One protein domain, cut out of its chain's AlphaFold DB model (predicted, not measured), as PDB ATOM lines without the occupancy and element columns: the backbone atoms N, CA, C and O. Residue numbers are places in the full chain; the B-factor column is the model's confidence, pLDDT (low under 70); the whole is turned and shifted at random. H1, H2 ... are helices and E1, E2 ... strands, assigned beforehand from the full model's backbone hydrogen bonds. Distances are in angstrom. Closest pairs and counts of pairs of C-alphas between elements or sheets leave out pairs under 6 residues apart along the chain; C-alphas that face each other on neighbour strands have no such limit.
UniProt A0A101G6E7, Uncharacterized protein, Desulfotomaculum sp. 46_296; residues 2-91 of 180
ATOM      1  N   PHE A   2     107.030 -73.277 -12.470       71.75
ATOM      2  CA  PHE A   2     107.563 -72.407 -11.398       71.75
ATOM      3  C   PHE A   2     106.834 -71.063 -11.197       71.75
ATOM      4  O   PHE A   2     106.613 -70.652 -10.063       71.75
ATOM      5  N   LEU A   3     106.447 -70.372 -12.277       80.38
ATOM      6  CA  LEU A   3     105.802 -69.056 -12.159       80.38
ATOM      7  C   LEU A   3     104.380 -69.143 -11.581       80.38
ATOM      8  O   LEU A   3     103.975 -68.253 -10.842       80.38
ATOM      9  N   SER A   4     103.638 -70.216 -11.879       85.75
ATOM     10  CA  SER A   4     102.281 -70.423 -11.361       85.75
ATOM     11  C   SER A   4     102.277 -70.636  -9.850       85.75
ATOM     12  O   SER A   4     101.488 -70.004  -9.155       85.75
ATOM     13  N   ASP A   5     103.199 -71.453  -9.342       91.50
ATOM     14  CA  ASP A   5     103.264 -71.778  -7.913       91.50
ATOM     15  C   ASP A   5     103.727 -70.562  -7.096       91.50
ATOM     16  O   ASP A   5     103.159 -70.255  -6.050       91.50
ATOM     17  N   LEU A   6     104.706 -69.809  -7.618       91.19
ATOM     18  CA  LEU A   6     105.136 -68.542  -7.026       91.19
ATOM     19  C   LEU A   6     103.996 -67.520  -6.995       91.19
ATOM     20  O   LEU A   6     103.806 -66.833  -5.995       91.19
ATOM     21  N   THR A   7     103.243 -67.418  -8.089       92.81
ATOM     22  CA  THR A   7     102.110 -66.497  -8.178       92.81
ATOM     23  C   THR A   7     101.062 -66.844  -7.131       92.81
ATOM     24  O   THR A   7     100.683 -65.967  -6.366       92.81
ATOM     25  N   ALA A   8     100.652 -68.113  -7.042       93.19
ATOM     26  CA  ALA A   8      99.683 -68.562  -6.044       93.19
ATOM     27  C   ALA A   8     100.141 -68.218  -4.619       93.19
ATOM     28  O   ALA A   8      99.398 -67.591  -3.871       93.19
ATOM     29  N   TYR A   9     101.403 -68.507  -4.289       95.25
ATOM     30  CA  TYR A   9     101.975 -68.166  -2.987       95.25
ATOM     31  C   TYR A   9     101.927 -66.659  -2.679       95.25
ATOM     32  O   TYR A   9     101.554 -66.264  -1.574       95.25
ATOM     33  N   ILE A  10     102.302 -65.802  -3.637       95.25
ATOM     34  CA  ILE A  10     102.284 -64.344  -3.435       95.25
ATOM     35  C   ILE A  10     100.849 -63.842  -3.268       95.25
ATOM     36  O   ILE A  10     100.606 -62.976  -2.431       95.25
ATOM     37  N   VAL A  11      99.910 -64.371  -4.051       93.81
ATOM     38  CA  VAL A  11      98.493 -64.011  -3.951       93.81
ATOM     39  C   VAL A  11      97.938 -64.387  -2.582       93.81
ATOM     40  O   VAL A  11      97.367 -63.522  -1.923       93.81
ATOM     41  N   ASP A  12      98.180 -65.614  -2.118       94.88
ATOM     42  CA  ASP A  12      97.745 -66.071  -0.794       94.88
ATOM     43  C   ASP A  12      98.314 -65.178   0.318       94.88
ATOM     44  O   ASP A  12      97.587 -64.752   1.218       94.88
ATOM     45  N   TYR A  13      99.600 -64.826   0.225       95.44
ATOM     46  CA  TYR A  13     100.247 -63.921   1.174       95.44
ATOM     47  C   TYR A  13      99.637 -62.514   1.148       95.44
ATOM     48  O   TYR A  13      99.328 -61.953   2.198       95.44
ATOM     49  N   LEU A  14      99.433 -61.936  -0.042       93.50
ATOM     50  CA  LEU A  14      98.804 -60.624  -0.185       93.50
ATOM     51  C   LEU A  14      97.396 -60.636   0.402       93.50
ATOM     52  O   LEU A  14      97.043 -59.709   1.121       93.50
ATOM     53  N   THR A  15      96.601 -61.670   0.143       89.88
ATOM     54  CA  THR A  15      95.249 -61.779   0.697       89.88
ATOM     55  C   THR A  15      95.255 -61.896   2.223       89.88
ATOM     56  O   THR A  15      94.397 -61.296   2.866       89.88
ATOM     57  N   ALA A  16      96.213 -62.619   2.809       93.25
ATOM     58  CA  ALA A  16      96.291 -62.813   4.257       93.25
ATOM     59  C   ALA A  16      96.800 -61.578   5.025       93.25
ATOM     60  O   ALA A  16      96.315 -61.294   6.118       93.25
ATOM     61  N   GLU A  17      97.769 -60.847   4.468       95.69
ATOM     62  CA  GLU A  17      98.524 -59.811   5.194       95.69
ATOM     63  C   GLU A  17      98.146 -58.374   4.804       95.69
ATOM     64  O   GLU A  17      98.619 -57.407   5.410       95.69
ATOM     65  N   SER A  18      97.319 -58.198   3.773       92.50
ATOM     66  CA  SER A  18      96.895 -56.867   3.343       92.50
ATOM     67  C   SER A  18      96.022 -56.195   4.396       92.50
ATOM     68  O   SER A  18      95.058 -56.765   4.901       92.50
ATOM     69  N   ALA A  19      96.348 -54.940   4.704       92.31
ATOM     70  CA  ALA A  19      95.569 -54.141   5.638       92.31
ATOM     71  C   ALA A  19      94.134 -53.927   5.125       92.31
ATOM     72  O   ALA A  19      93.905 -53.795   3.917       92.31
ATOM     73  N   GLU A  20      93.176 -53.831   6.044       90.88
ATOM     74  CA  GLU A  20      91.787 -53.516   5.711       90.88
ATOM     75  C   GLU A  20      91.698 -52.209   4.903       90.88
ATOM     76  O   GLU A  20      92.344 -51.210   5.223       90.88
ATOM     77  N   GLY A  21      90.917 -52.231   3.821       88.69
ATOM     78  CA  GLY A  21      90.752 -51.085   2.922       88.69
ATOM     79  C   GLY A  21      91.930 -50.822   1.977       88.69
ATOM     80  O   GLY A  21      91.877 -49.862   1.210       88.69
ATOM     81  N   SER A  22      92.980 -51.649   1.997       91.62
ATOM     82  CA  SER A  22      94.033 -51.573   0.984       91.62
ATOM     83  C   SER A  22      93.546 -52.061  -0.387       91.62
ATOM     84  O   SER A  22      92.571 -52.804  -0.512       91.62
ATOM     85  N   ASP A  23      94.250 -51.625  -1.428       93.44
ATOM     86  CA  ASP A  23      94.006 -51.990  -2.823       93.44
ATOM     87  C   ASP A  23      95.304 -52.583  -3.399       93.44
ATOM     88  O   ASP A  23      96.083 -51.868  -4.036       93.44
ATOM     89  N   PRO A  24      95.653 -53.840  -3.058       95.56
ATOM     90  CA  PRO A  24      96.911 -54.440  -3.476       95.56
ATOM     91  C   PRO A  24      96.867 -54.836  -4.954       95.56
ATOM     92  O   PRO A  24      95.902 -55.434  -5.432       95.56
ATOM     93  N   GLY A  25      97.953 -54.554  -5.672       96.75
ATOM     94  CA  GLY A  25      98.202 -55.065  -7.017       96.75
ATOM     95  C   GLY A  25      99.456 -55.932  -7.039       96.75
ATOM     96  O   GLY A  25     100.442 -55.615  -6.372       96.75
ATOM     97  N   LEU A  26      99.431 -57.002  -7.828       97.31
ATOM     98  CA  LEU A  26     100.580 -57.866  -8.074       97.31
ATOM     99  C   LEU A  26     101.047 -57.682  -9.514       97.31
ATOM    100  O   LEU A  26     100.270 -57.871 -10.442       97.31
ATOM    101  N   CYS A  27     102.320 -57.331  -9.692       97.62
ATOM    102  CA  CYS A  27     102.974 -57.238 -10.992       97.62
ATOM    103  C   CYS A  27     104.222 -58.126 -10.988       97.62
ATOM    104  O   CYS A  27     105.075 -57.972 -10.111       97.62
ATOM    105  N   ILE A  28     104.342 -59.034 -11.959       96.31
ATOM    106  CA  ILE A  28     105.529 -59.875 -12.142       96.31
ATOM    107  C   ILE A  28     106.075 -59.657 -13.548       96.31
ATOM    108  O   ILE A  28     105.402 -59.903 -14.548       96.31
ATOM    109  N   VAL A  29     107.325 -59.207 -13.601       95.69
ATOM    110  CA  VAL A  29     108.051 -58.884 -14.830       95.69
ATOM    111  C   VAL A  29     109.262 -59.796 -14.934       95.69
ATOM    112  O   VAL A  29     110.019 -59.929 -13.973       95.69
ATOM    113  N   LEU A  30     109.458 -60.397 -16.107       94.12
ATOM    114  CA  LEU A  30     110.646 -61.174 -16.451       94.12
ATOM    115  C   LEU A  30     111.522 -60.309 -17.371       94.12
ATOM    116  O   LEU A  30     111.195 -60.192 -18.549       94.12
ATOM    117  N   PRO A  31     112.598 -59.670 -16.860       92.69
ATOM    118  CA  PRO A  31     113.363 -58.682 -17.628       92.69
ATOM    119  C   PRO A  31     113.877 -59.214 -18.968       92.69
ATOM    120  O   PRO A  31     113.775 -58.520 -19.974       92.69
ATOM    121  N   ASP A  32     114.334 -60.467 -18.995       93.38
ATOM    122  CA  ASP A  32     114.882 -61.116 -20.193       93.38
ATOM    123  C   ASP A  32     113.825 -61.411 -21.275       93.38
ATOM    124  O   ASP A  32     114.169 -61.797 -22.389       93.38
ATOM    125  N   GLN A  33     112.535 -61.259 -20.955       93.25
ATOM    126  CA  GLN A  33     111.417 -61.476 -21.879       93.25
ATOM    127  C   GLN A  33     110.788 -60.166 -22.368       93.25
ATOM    128  O   GLN A  33     109.873 -60.194 -23.190       93.25
ATOM    129  N   LEU A  34     111.262 -59.016 -21.884       94.25
ATOM    130  CA  LEU A  34     110.756 -57.723 -22.321       94.25
ATOM    131  C   LEU A  34     111.342 -57.348 -23.683       94.25
ATOM    132  O   LEU A  34     112.548 -57.156 -23.815       94.25
ATOM    133  N   GLY A  35     110.476 -57.171 -24.682       92.50
ATOM    134  CA  GLY A  35     110.890 -56.681 -26.001       92.50
ATOM    135  C   GLY A  35     111.311 -55.205 -26.005       92.50
ATOM    136  O   GLY A  35     112.215 -54.832 -26.744       92.50
ATOM    137  N   ASP A  36     110.673 -54.378 -25.171       95.12
ATOM    138  CA  ASP A  36     110.963 -52.944 -25.048       95.12
ATOM    139  C   ASP A  36     110.795 -52.471 -23.586       95.12
ATOM    140  O   ASP A  36     109.708 -52.038 -23.181       95.12
ATOM    141  N   PRO A  37     111.846 -52.583 -22.751       96.00
ATOM    142  CA  PRO A  37     111.810 -52.150 -21.353       96.00
ATOM    143  C   PRO A  37     111.527 -50.652 -21.160       96.00
ATOM    144  O   PRO A  37     111.017 -50.262 -20.102       96.00
ATOM    145  N   ASP A  38     111.818 -49.806 -22.155       97.38
ATOM    146  CA  ASP A  38     111.682 -48.351 -22.034       97.38
ATOM    147  C   ASP A  38     110.218 -47.919 -21.907       97.38
ATOM    148  O   ASP A  38     109.918 -46.936 -21.221       97.38
ATOM    149  N   LEU A  39     109.278 -48.678 -22.481       97.81
ATOM    150  CA  LEU A  39     107.842 -48.437 -22.305       97.81
ATOM    151  C   LEU A  39     107.415 -48.561 -20.838       97.81
ATOM    152  O   LEU A  39     106.684 -47.709 -20.321       97.81
ATOM    153  N   LEU A  40     107.913 -49.590 -20.153       98.06
ATOM    154  CA  LEU A  40     107.615 -49.839 -18.747       98.06
ATOM    155  C   LEU A  40     108.305 -48.811 -17.841       98.06
ATOM    156  O   LEU A  40     107.677 -48.276 -16.922       98.06
ATOM    157  N   ILE A  41     109.561 -48.464 -18.136       98.00
ATOM    158  CA  ILE A  41     110.286 -47.386 -17.444       98.00
ATOM    159  C   ILE A  41     109.521 -46.064 -17.575       98.00
ATOM    160  O   ILE A  41     109.278 -45.381 -16.576       98.00
ATOM    161  N   LYS A  42     109.079 -45.717 -18.789       98.19
ATOM    162  CA  LYS A  42     108.297 -44.505 -19.056       98.19
ATOM    163  C   LYS A  42     106.988 -44.489 -18.272       98.19
ATOM    164  O   LYS A  42     106.664 -43.460 -17.684       98.19
ATOM    165  N   PHE A  43     106.261 -45.605 -18.218       98.44
ATOM    166  CA  PHE A  43     105.041 -45.714 -17.412       98.44
ATOM    167  C   PHE A  43     105.314 -45.414 -15.933       98.44
ATOM    168  O   PHE A  43     104.625 -44.589 -15.332       98.44
ATOM    169  N   GLY A  44     106.367 -46.013 -15.368       98.00
ATOM    170  CA  GLY A  44     106.780 -45.763 -13.986       98.00
ATOM    171  C   GLY A  44     107.125 -44.296 -13.714       98.00
ATOM    172  O   GLY A  44     106.668 -43.717 -12.728       98.00
ATOM    173  N   LEU A  45     107.880 -43.660 -14.614       97.31
ATOM    174  CA  LEU A  45     108.245 -42.244 -14.498       97.31
ATOM    175  C   LEU A  45     107.034 -41.306 -14.606       97.31
ATOM    176  O   LEU A  45     106.985 -40.291 -13.910       97.31
ATOM    177  N   GLU A  46     106.057 -41.632 -15.451       98.00
ATOM    178  CA  GLU A  46     104.822 -40.856 -15.574       98.00
ATOM    179  C   GLU A  46     103.926 -41.002 -14.339       98.00
ATOM    180  O   GLU A  46     103.354 -40.007 -13.892       98.00
ATOM    181  N   ALA A  47     103.873 -42.189 -13.722       97.25
ATOM    182  CA  ALA A  47     103.114 -42.429 -12.491       97.25
ATOM    183  C   ALA A  47     103.590 -41.560 -11.310       97.25
ATOM    184  O   ALA A  47     102.804 -41.234 -10.425       97.25
ATOM    185  N   LYS A  48     104.861 -41.125 -11.306       95.06
ATOM    186  CA  LYS A  48     105.391 -40.170 -10.312       95.06
ATOM    187  C   LYS A  48     104.891 -38.739 -10.512       95.06
ATOM    188  O   LYS A  48     104.994 -37.930  -9.595       95.06
ATOM    189  N   LYS A  49     104.425 -38.402 -11.717       96.50
ATOM    190  CA  LYS A  49     104.111 -37.024 -12.131       96.50
ATOM    191  C   LYS A  49     102.617 -36.763 -12.249       96.50
ATOM    192  O   LYS A  49     102.189 -35.626 -12.071       96.50
ATOM    193  N   LYS A  50     101.830 -37.782 -12.594       95.88
ATOM    194  CA  LYS A  50     100.388 -37.650 -12.821       95.88
ATOM    195  C   LYS A  50      99.640 -38.918 -12.437       95.88
ATOM    196  O   LYS A  50     100.200 -40.010 -12.424       95.88
ATOM    197  N   VAL A  51      98.344 -38.761 -12.188       94.19
ATOM    198  CA  VAL A  51      97.434 -39.887 -11.971       94.19
ATOM    199  C   VAL A  51      97.215 -40.608 -13.302       94.19
ATOM    200  O   VAL A  51      96.757 -40.003 -14.274       94.19
ATOM    201  N   LEU A  52      97.575 -41.889 -13.346       97.06
ATOM    202  CA  LEU A  52      97.338 -42.776 -14.486       97.06
ATOM    203  C   LEU A  52      96.044 -43.563 -14.293       97.06
ATOM    204  O   LEU A  52      95.519 -43.652 -13.183       97.06
ATOM    205  N   LYS A  53      95.524 -44.133 -15.381       97.44
ATOM    206  CA  LYS A  53      94.319 -44.960 -15.338       97.44
ATOM    207  C   LYS A  53      94.670 -46.439 -15.231       97.44
ATOM    208  O   LYS A  53      95.693 -46.888 -15.749       97.44
ATOM    209  N   LYS A  54      93.777 -47.206 -14.604       97.19
ATOM    210  CA  LYS A  54      93.919 -48.657 -14.445       97.19
ATOM    211  C   LYS A  54      93.972 -49.371 -15.799       97.19
ATOM    212  O   LYS A  54      94.780 -50.271 -15.998       97.19
ATOM    213  N   GLU A  55      93.175 -48.910 -16.759       98.06
ATOM    214  CA  GLU A  55      93.111 -49.469 -18.112       98.06
ATOM    215  C   GLU A  55      94.425 -49.282 -18.881       98.06
ATOM    216  O   GLU A  55      94.783 -50.121 -19.705       98.06
ATOM    217  N   ASP A  56      95.162 -48.200 -18.608       97.94
ATOM    218  CA  ASP A  56      96.469 -47.960 -19.225       97.94
ATOM    219  C   ASP A  56      97.520 -48.941 -18.690       97.94
ATOM    220  O   ASP A  56      98.356 -49.410 -19.461       97.94
ATOM    221  N   ALA A  57      97.447 -49.296 -17.399       98.38
ATOM    222  CA  ALA A  57      98.314 -50.308 -16.801       98.38
ATOM    223  C   ALA A  57      98.074 -51.686 -17.438       98.38
ATOM    224  O   ALA A  57      99.021 -52.333 -17.879       98.38
ATOM    225  N   TYR A  58      96.810 -52.098 -17.561       98.62
ATOM    226  CA  TYR A  58      96.458 -53.372 -18.190       98.62
ATOM    227  C   TYR A  58      96.819 -53.436 -19.668       98.62
ATOM    228  O   TYR A  58      97.355 -54.444 -20.114       98.62
ATOM    229  N   ARG A  59      96.580 -52.356 -20.424       98.50
ATOM    230  CA  ARG A  59      96.956 -52.301 -21.841       98.50
ATOM    231  C   ARG A  59      98.460 -52.478 -22.026       98.50
ATOM    232  O   ARG A  59      98.878 -53.205 -22.919       98.50
ATOM    233  N   LEU A  60      99.261 -51.818 -21.189       98.31
ATOM    234  CA  LEU A  60     100.713 -51.955 -21.242       98.31
ATOM    235  C   LEU A  60     101.165 -53.354 -20.816       98.31
ATOM    236  O   LEU A  60     102.044 -53.927 -21.454       98.31
ATOM    237  N   ALA A  61     100.562 -53.911 -19.763       97.94
ATOM    238  CA  ALA A  61     100.894 -55.249 -19.296       97.94
ATOM    239  C   ALA A  61     100.604 -56.316 -20.361       97.94
ATOM    240  O   ALA A  61     101.478 -57.131 -20.644       97.94
ATOM    241  N   ASP A  62      99.437 -56.254 -21.008       97.56
ATOM    242  CA  ASP A  62      99.055 -57.140 -22.114       97.56
ATOM    243  C   ASP A  62     100.012 -57.000 -23.307       97.56
ATOM    244  O   ASP A  62     100.578 -57.987 -23.774       97.56
ATOM    245  N   GLN A  63     100.302 -55.759 -23.722       96.69
ATOM    246  CA  GLN A  63     101.253 -55.471 -24.801       96.69
ATOM    247  C   GLN A  63     102.641 -56.083 -24.550       96.69
ATOM    248  O   GLN A  63     103.322 -56.479 -25.496       96.69
ATOM    249  N   MET A  64     103.083 -56.120 -23.292       96.19
ATOM    250  CA  MET A  64     104.431 -56.547 -22.909       96.19
ATOM    251  C   MET A  64     104.493 -57.983 -22.366       96.19
ATOM    252  O   MET A  64     105.576 -58.427 -21.990       96.19
ATOM    253  N   GLY A  65     103.367 -58.703 -22.297       95.38
ATOM    254  CA  GLY A  65     103.307 -60.046 -21.707       95.38
ATOM    255  C   GLY A  65     103.613 -60.077 -20.202       95.38
ATOM    256  O   GLY A  65     104.179 -61.047 -19.701       95.38
ATOM    257  N   ILE A  66     103.282 -59.005 -19.478       96.81
ATOM    258  CA  ILE A  66     103.522 -58.859 -18.038       96.81
ATOM    259  C   ILE A  66     102.340 -59.435 -17.258       96.81
ATOM    260  O   ILE A  66     101.181 -59.139 -17.547       96.81
ATOM    261  N   TYR A  67     102.632 -60.206 -16.211       96.38
ATOM    262  CA  TYR A  67     101.601 -60.683 -15.298       96.38
ATOM    263  C   TYR A  67     101.162 -59.546 -14.366       96.38
ATOM    264  O   TYR A  67     101.989 -59.010 -13.623       96.38
ATOM    265  N   LEU A  68      99.874 -59.189 -14.391       97.94
ATOM    266  CA  LEU A  68      99.306 -58.096 -13.600       97.94
ATOM    267  C   LEU A  68      97.912 -58.463 -13.066       97.94
ATOM    268  O   LEU A  68      97.000 -58.715 -13.853       97.94
ATOM    269  N   THR A  69      97.727 -58.462 -11.743       97.06
ATOM    270  CA  THR A  69      96.454 -58.843 -11.100       97.06
ATOM    271  C   THR A  69      96.072 -57.960  -9.911       97.06
ATOM    272  O   THR A  69      96.926 -57.413  -9.210       97.06
ATOM    273  N   GLU A  70      94.761 -57.827  -9.697       96.62
ATOM    274  CA  GLU A  70      94.127 -57.086  -8.598       96.62
ATOM    275  C   GLU A  70      93.873 -58.014  -7.402       96.62
ATOM    276  O   GLU A  70      93.421 -59.144  -7.584       96.62
ATOM    277  N   HIS A  71      94.118 -57.531  -6.181       94.62
ATOM    278  CA  HIS A  71      93.952 -58.315  -4.949       94.62
ATOM    279  C   HIS A  71      93.229 -57.557  -3.826       94.62
ATOM    280  O   HIS A  71      93.352 -57.921  -2.659       94.62
ATOM    281  N   GLY A  72      92.460 -56.515  -4.154       89.94
ATOM    282  CA  GLY A  72      91.613 -55.823  -3.181       89.94
ATOM    283  C   GLY A  72      91.065 -54.486  -3.671       89.94
ATOM    284  O   GLY A  72      91.449 -53.985  -4.724       89.94
ATOM    285  N   GLY A  73      90.159 -53.907  -2.881       90.06
ATOM    286  CA  GLY A  73      89.639 -52.556  -3.094       90.06
ATOM    287  C   GLY A  73      89.025 -52.328  -4.480       90.06
ATOM    288  O   GLY A  73      88.143 -53.060  -4.920       90.06
ATOM    289  N   THR A  74      89.477 -51.266  -5.148       93.56
ATOM    290  CA  THR A  74      89.039 -50.857  -6.495       93.56
ATOM    291  C   THR A  74      89.920 -51.423  -7.620       93.56
ATOM    292  O   THR A  74      89.665 -51.184  -8.809       93.56
ATOM    293  N   GLY A  75      90.970 -52.160  -7.257       94.12
ATOM    294  CA  GLY A  75      91.989 -52.677  -8.159       94.12
ATOM    295  C   GLY A  75      93.007 -51.641  -8.638       94.12
ATOM    296  O   GLY A  75      93.793 -51.925  -9.537       94.12
ATOM    297  N   GLN A  76      93.009 -50.418  -8.108       95.94
ATOM    298  CA  GLN A  76      93.937 -49.365  -8.528       95.94
ATOM    299  C   GLN A  76      95.397 -49.659  -8.160       95.94
ATOM    300  O   GLN A  76      96.304 -49.087  -8.776       95.94
ATOM    301  N   GLY A  77      95.646 -50.585  -7.227       96.56
ATOM    302  CA  GLY A  77      96.992 -51.010  -6.837       96.56
ATOM    303  C   GLY A  77      97.872 -51.463  -7.998       96.56
ATOM    304  O   GLY A  77      99.092 -51.292  -7.954       96.56
ATOM    305  N   VAL A  78      97.269 -51.974  -9.075       98.19
ATOM    306  CA  VAL A  78      97.987 -52.433 -10.273       98.19
ATOM    307  C   VAL A  78      98.781 -51.319 -10.959       98.19
ATOM    308  O   VAL A  78      99.836 -51.588 -11.531       98.19
ATOM    309  N   ILE A  79      98.340 -50.060 -10.846       98.44
ATOM    310  CA  ILE A  79      99.073 -48.902 -11.377       98.44
ATOM    311  C   ILE A  79     100.416 -48.779 -10.656       98.44
ATOM    312  O   ILE A  79     101.461 -48.674 -11.296       98.44
ATOM    313  N   GLY A  80     100.387 -48.824  -9.322       97.44
ATOM    314  CA  GLY A  80     101.582 -48.745  -8.486       97.44
ATOM    315  C   GLY A  80     102.480 -49.969  -8.639       97.44
ATOM    316  O   GLY A  80     103.697 -49.820  -8.740       97.44
ATOM    317  N   ALA A  81     101.892 -51.165  -8.717       97.81
ATOM    318  CA  ALA A  81     102.628 -52.409  -8.918       97.81
ATOM    319  C   ALA A  81     103.408 -52.392 -10.243       97.81
ATOM    320  O   ALA A  81     104.617 -52.635 -10.256       97.81
ATOM    321  N   LEU A  82     102.750 -52.019 -11.349       98.56
ATOM    322  CA  LEU A  82     103.393 -51.900 -12.656       98.56
ATOM    323  C   LEU A  82     104.433 -50.774 -12.670       98.56
ATOM    324  O   LEU A  82     105.583 -50.996 -13.055       98.56
ATOM    325  N   ALA A  83     104.076 -49.587 -12.175       98.19
ATOM    326  CA  ALA A  83     104.993 -48.454 -12.090       98.19
ATOM    327  C   ALA A  83     106.258 -48.793 -11.294       98.19
ATOM    328  O   ALA A  83     107.358 -48.464 -11.732       98.19
ATOM    329  N   GLY A  84     106.125 -49.497 -10.168       97.31
ATOM    330  CA  GLY A  84     107.247 -49.922  -9.333       97.31
ATOM    331  C   GLY A  84     108.251 -50.795 -10.086       97.31
ATOM    332  O   GLY A  84     109.459 -50.595  -9.945       97.31
ATOM    333  N   THR A  85     107.776 -51.710 -10.937       97.44
ATOM    334  CA  THR A  85     108.667 -52.530 -11.776       97.44
ATOM    335  C   THR A  85     109.429 -51.690 -12.803       97.44
ATOM    336  O   THR A  85     110.647 -51.824 -12.908       97.44
ATOM    337  N   GLY A  86     108.767 -50.744 -13.480       97.44
ATOM    338  CA  GLY A  86     109.423 -49.826 -14.418       97.44
ATOM    339  C   GLY A  86     110.416 -48.876 -13.757       97.44
ATOM    340  O   GLY A  86     111.533 -48.693 -14.238       97.44
ATOM    341  N   LEU A  87     110.054 -48.327 -12.598       96.94
ATOM    342  CA  LEU A  87     110.942 -47.497 -11.790       96.94
ATOM    343  C   LEU A  87     112.184 -48.278 -11.350       96.94
ATOM    344  O   LEU A  87     113.298 -47.768 -11.465       96.94
ATOM    345  N   ARG A  88     112.027 -49.540 -10.940       95.06
ATOM    346  CA  ARG A  88     113.166 -50.399 -10.606       95.06
ATOM    347  C   ARG A  88     114.060 -50.674 -11.819       95.06
ATOM    348  O   ARG A  88     115.281 -50.602 -11.679       95.06
ATOM    349  N   LEU A  89     113.478 -50.950 -12.987       95.12
ATOM    350  CA  LEU A  89     114.227 -51.170 -14.233       95.12
ATOM    351  C   LEU A  89     115.023 -49.937 -14.673       95.12
ATOM    352  O   LEU A  89     116.105 -50.090 -15.229       95.12
ATOM    353  N   SER A  90     114.557 -48.725 -14.352       95.12
ATOM    354  CA  SER A  90     115.298 -47.487 -14.646       95.12
ATOM    355  C   SER A  90     116.683 -47.428 -13.984       95.12
ATOM    356  O   SER A  90     117.520 -46.609 -14.365       95.12
ATOM    357  N   GLY A  91     116.911 -48.238 -12.942       94.00
ATOM    358  CA  GLY A  91     118.160 -48.284 -12.192       94.00
ATOM    359  C   GLY A  91     118.448 -47.034 -11.357       94.00
ATOM    360  O   GLY A  91     119.531 -46.943 -10.787       94.00
TER     361      GLY A  91
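What this domain is: This is residues 2 to 91 of the 180 residues of an uncharacterized protein of Desulfotomaculum sp. 46_296 (UniProt A0A101G6E7). A short ribbon of two antiparallel strands, E1 and E2, lies between helix H1 and a cluster of three helices, H2, H3 and H4. H2 and H3 run side by side in opposite ways, H4 packs on both of them at a steep tilt and also packs on E1 of the ribbon, and H3 comes close to E2. The printed part has 90 residues, in order H1 E1 H2 H3 E2 H4, and is mostly helix. It is compact, radius of gyration of the C-alphas 12.8 A, spanning 34 by 33 by 23 A.

How they stand to each other: H1, residues 2 to 17, comes closest to E1, residues 25 to 28, at the C-alphas of Val 11 and Leu 26, 7.7 A. E1 pairs with E2, residues 67 to 70: N 26 and O 69 are 2.9 A apart, within hydrogen-bond range. H2, residues 37 to 47, touches H4, residues 77 to 89, closest at C-alphas Gly 44 and Ala 83, 3.7 A, at a steep tilt of 55 degrees. H3, residues 54 to 64, touches H4 with residues 78 to 82 of H4 alone, closest at C-alphas Ala 57 and Ile 79, 5.7 A. In H1, H2, H3 and H4 every O i to N i+4 pair is within hydrogen-bond range.

Where its parts are: H1 begins at C-alpha 2 (107.563, -72.407, -11.398) and is 22.7 A long; H4, 18.8 A, ends at C-alpha 89 (114.227, -51.170, -14.233).

The domain as a whole: The farthest C-alphas, Glu 20 and Gly 35, are 37.2 A apart. The printed part has no cut, no link is long, and no printed residue is under 70.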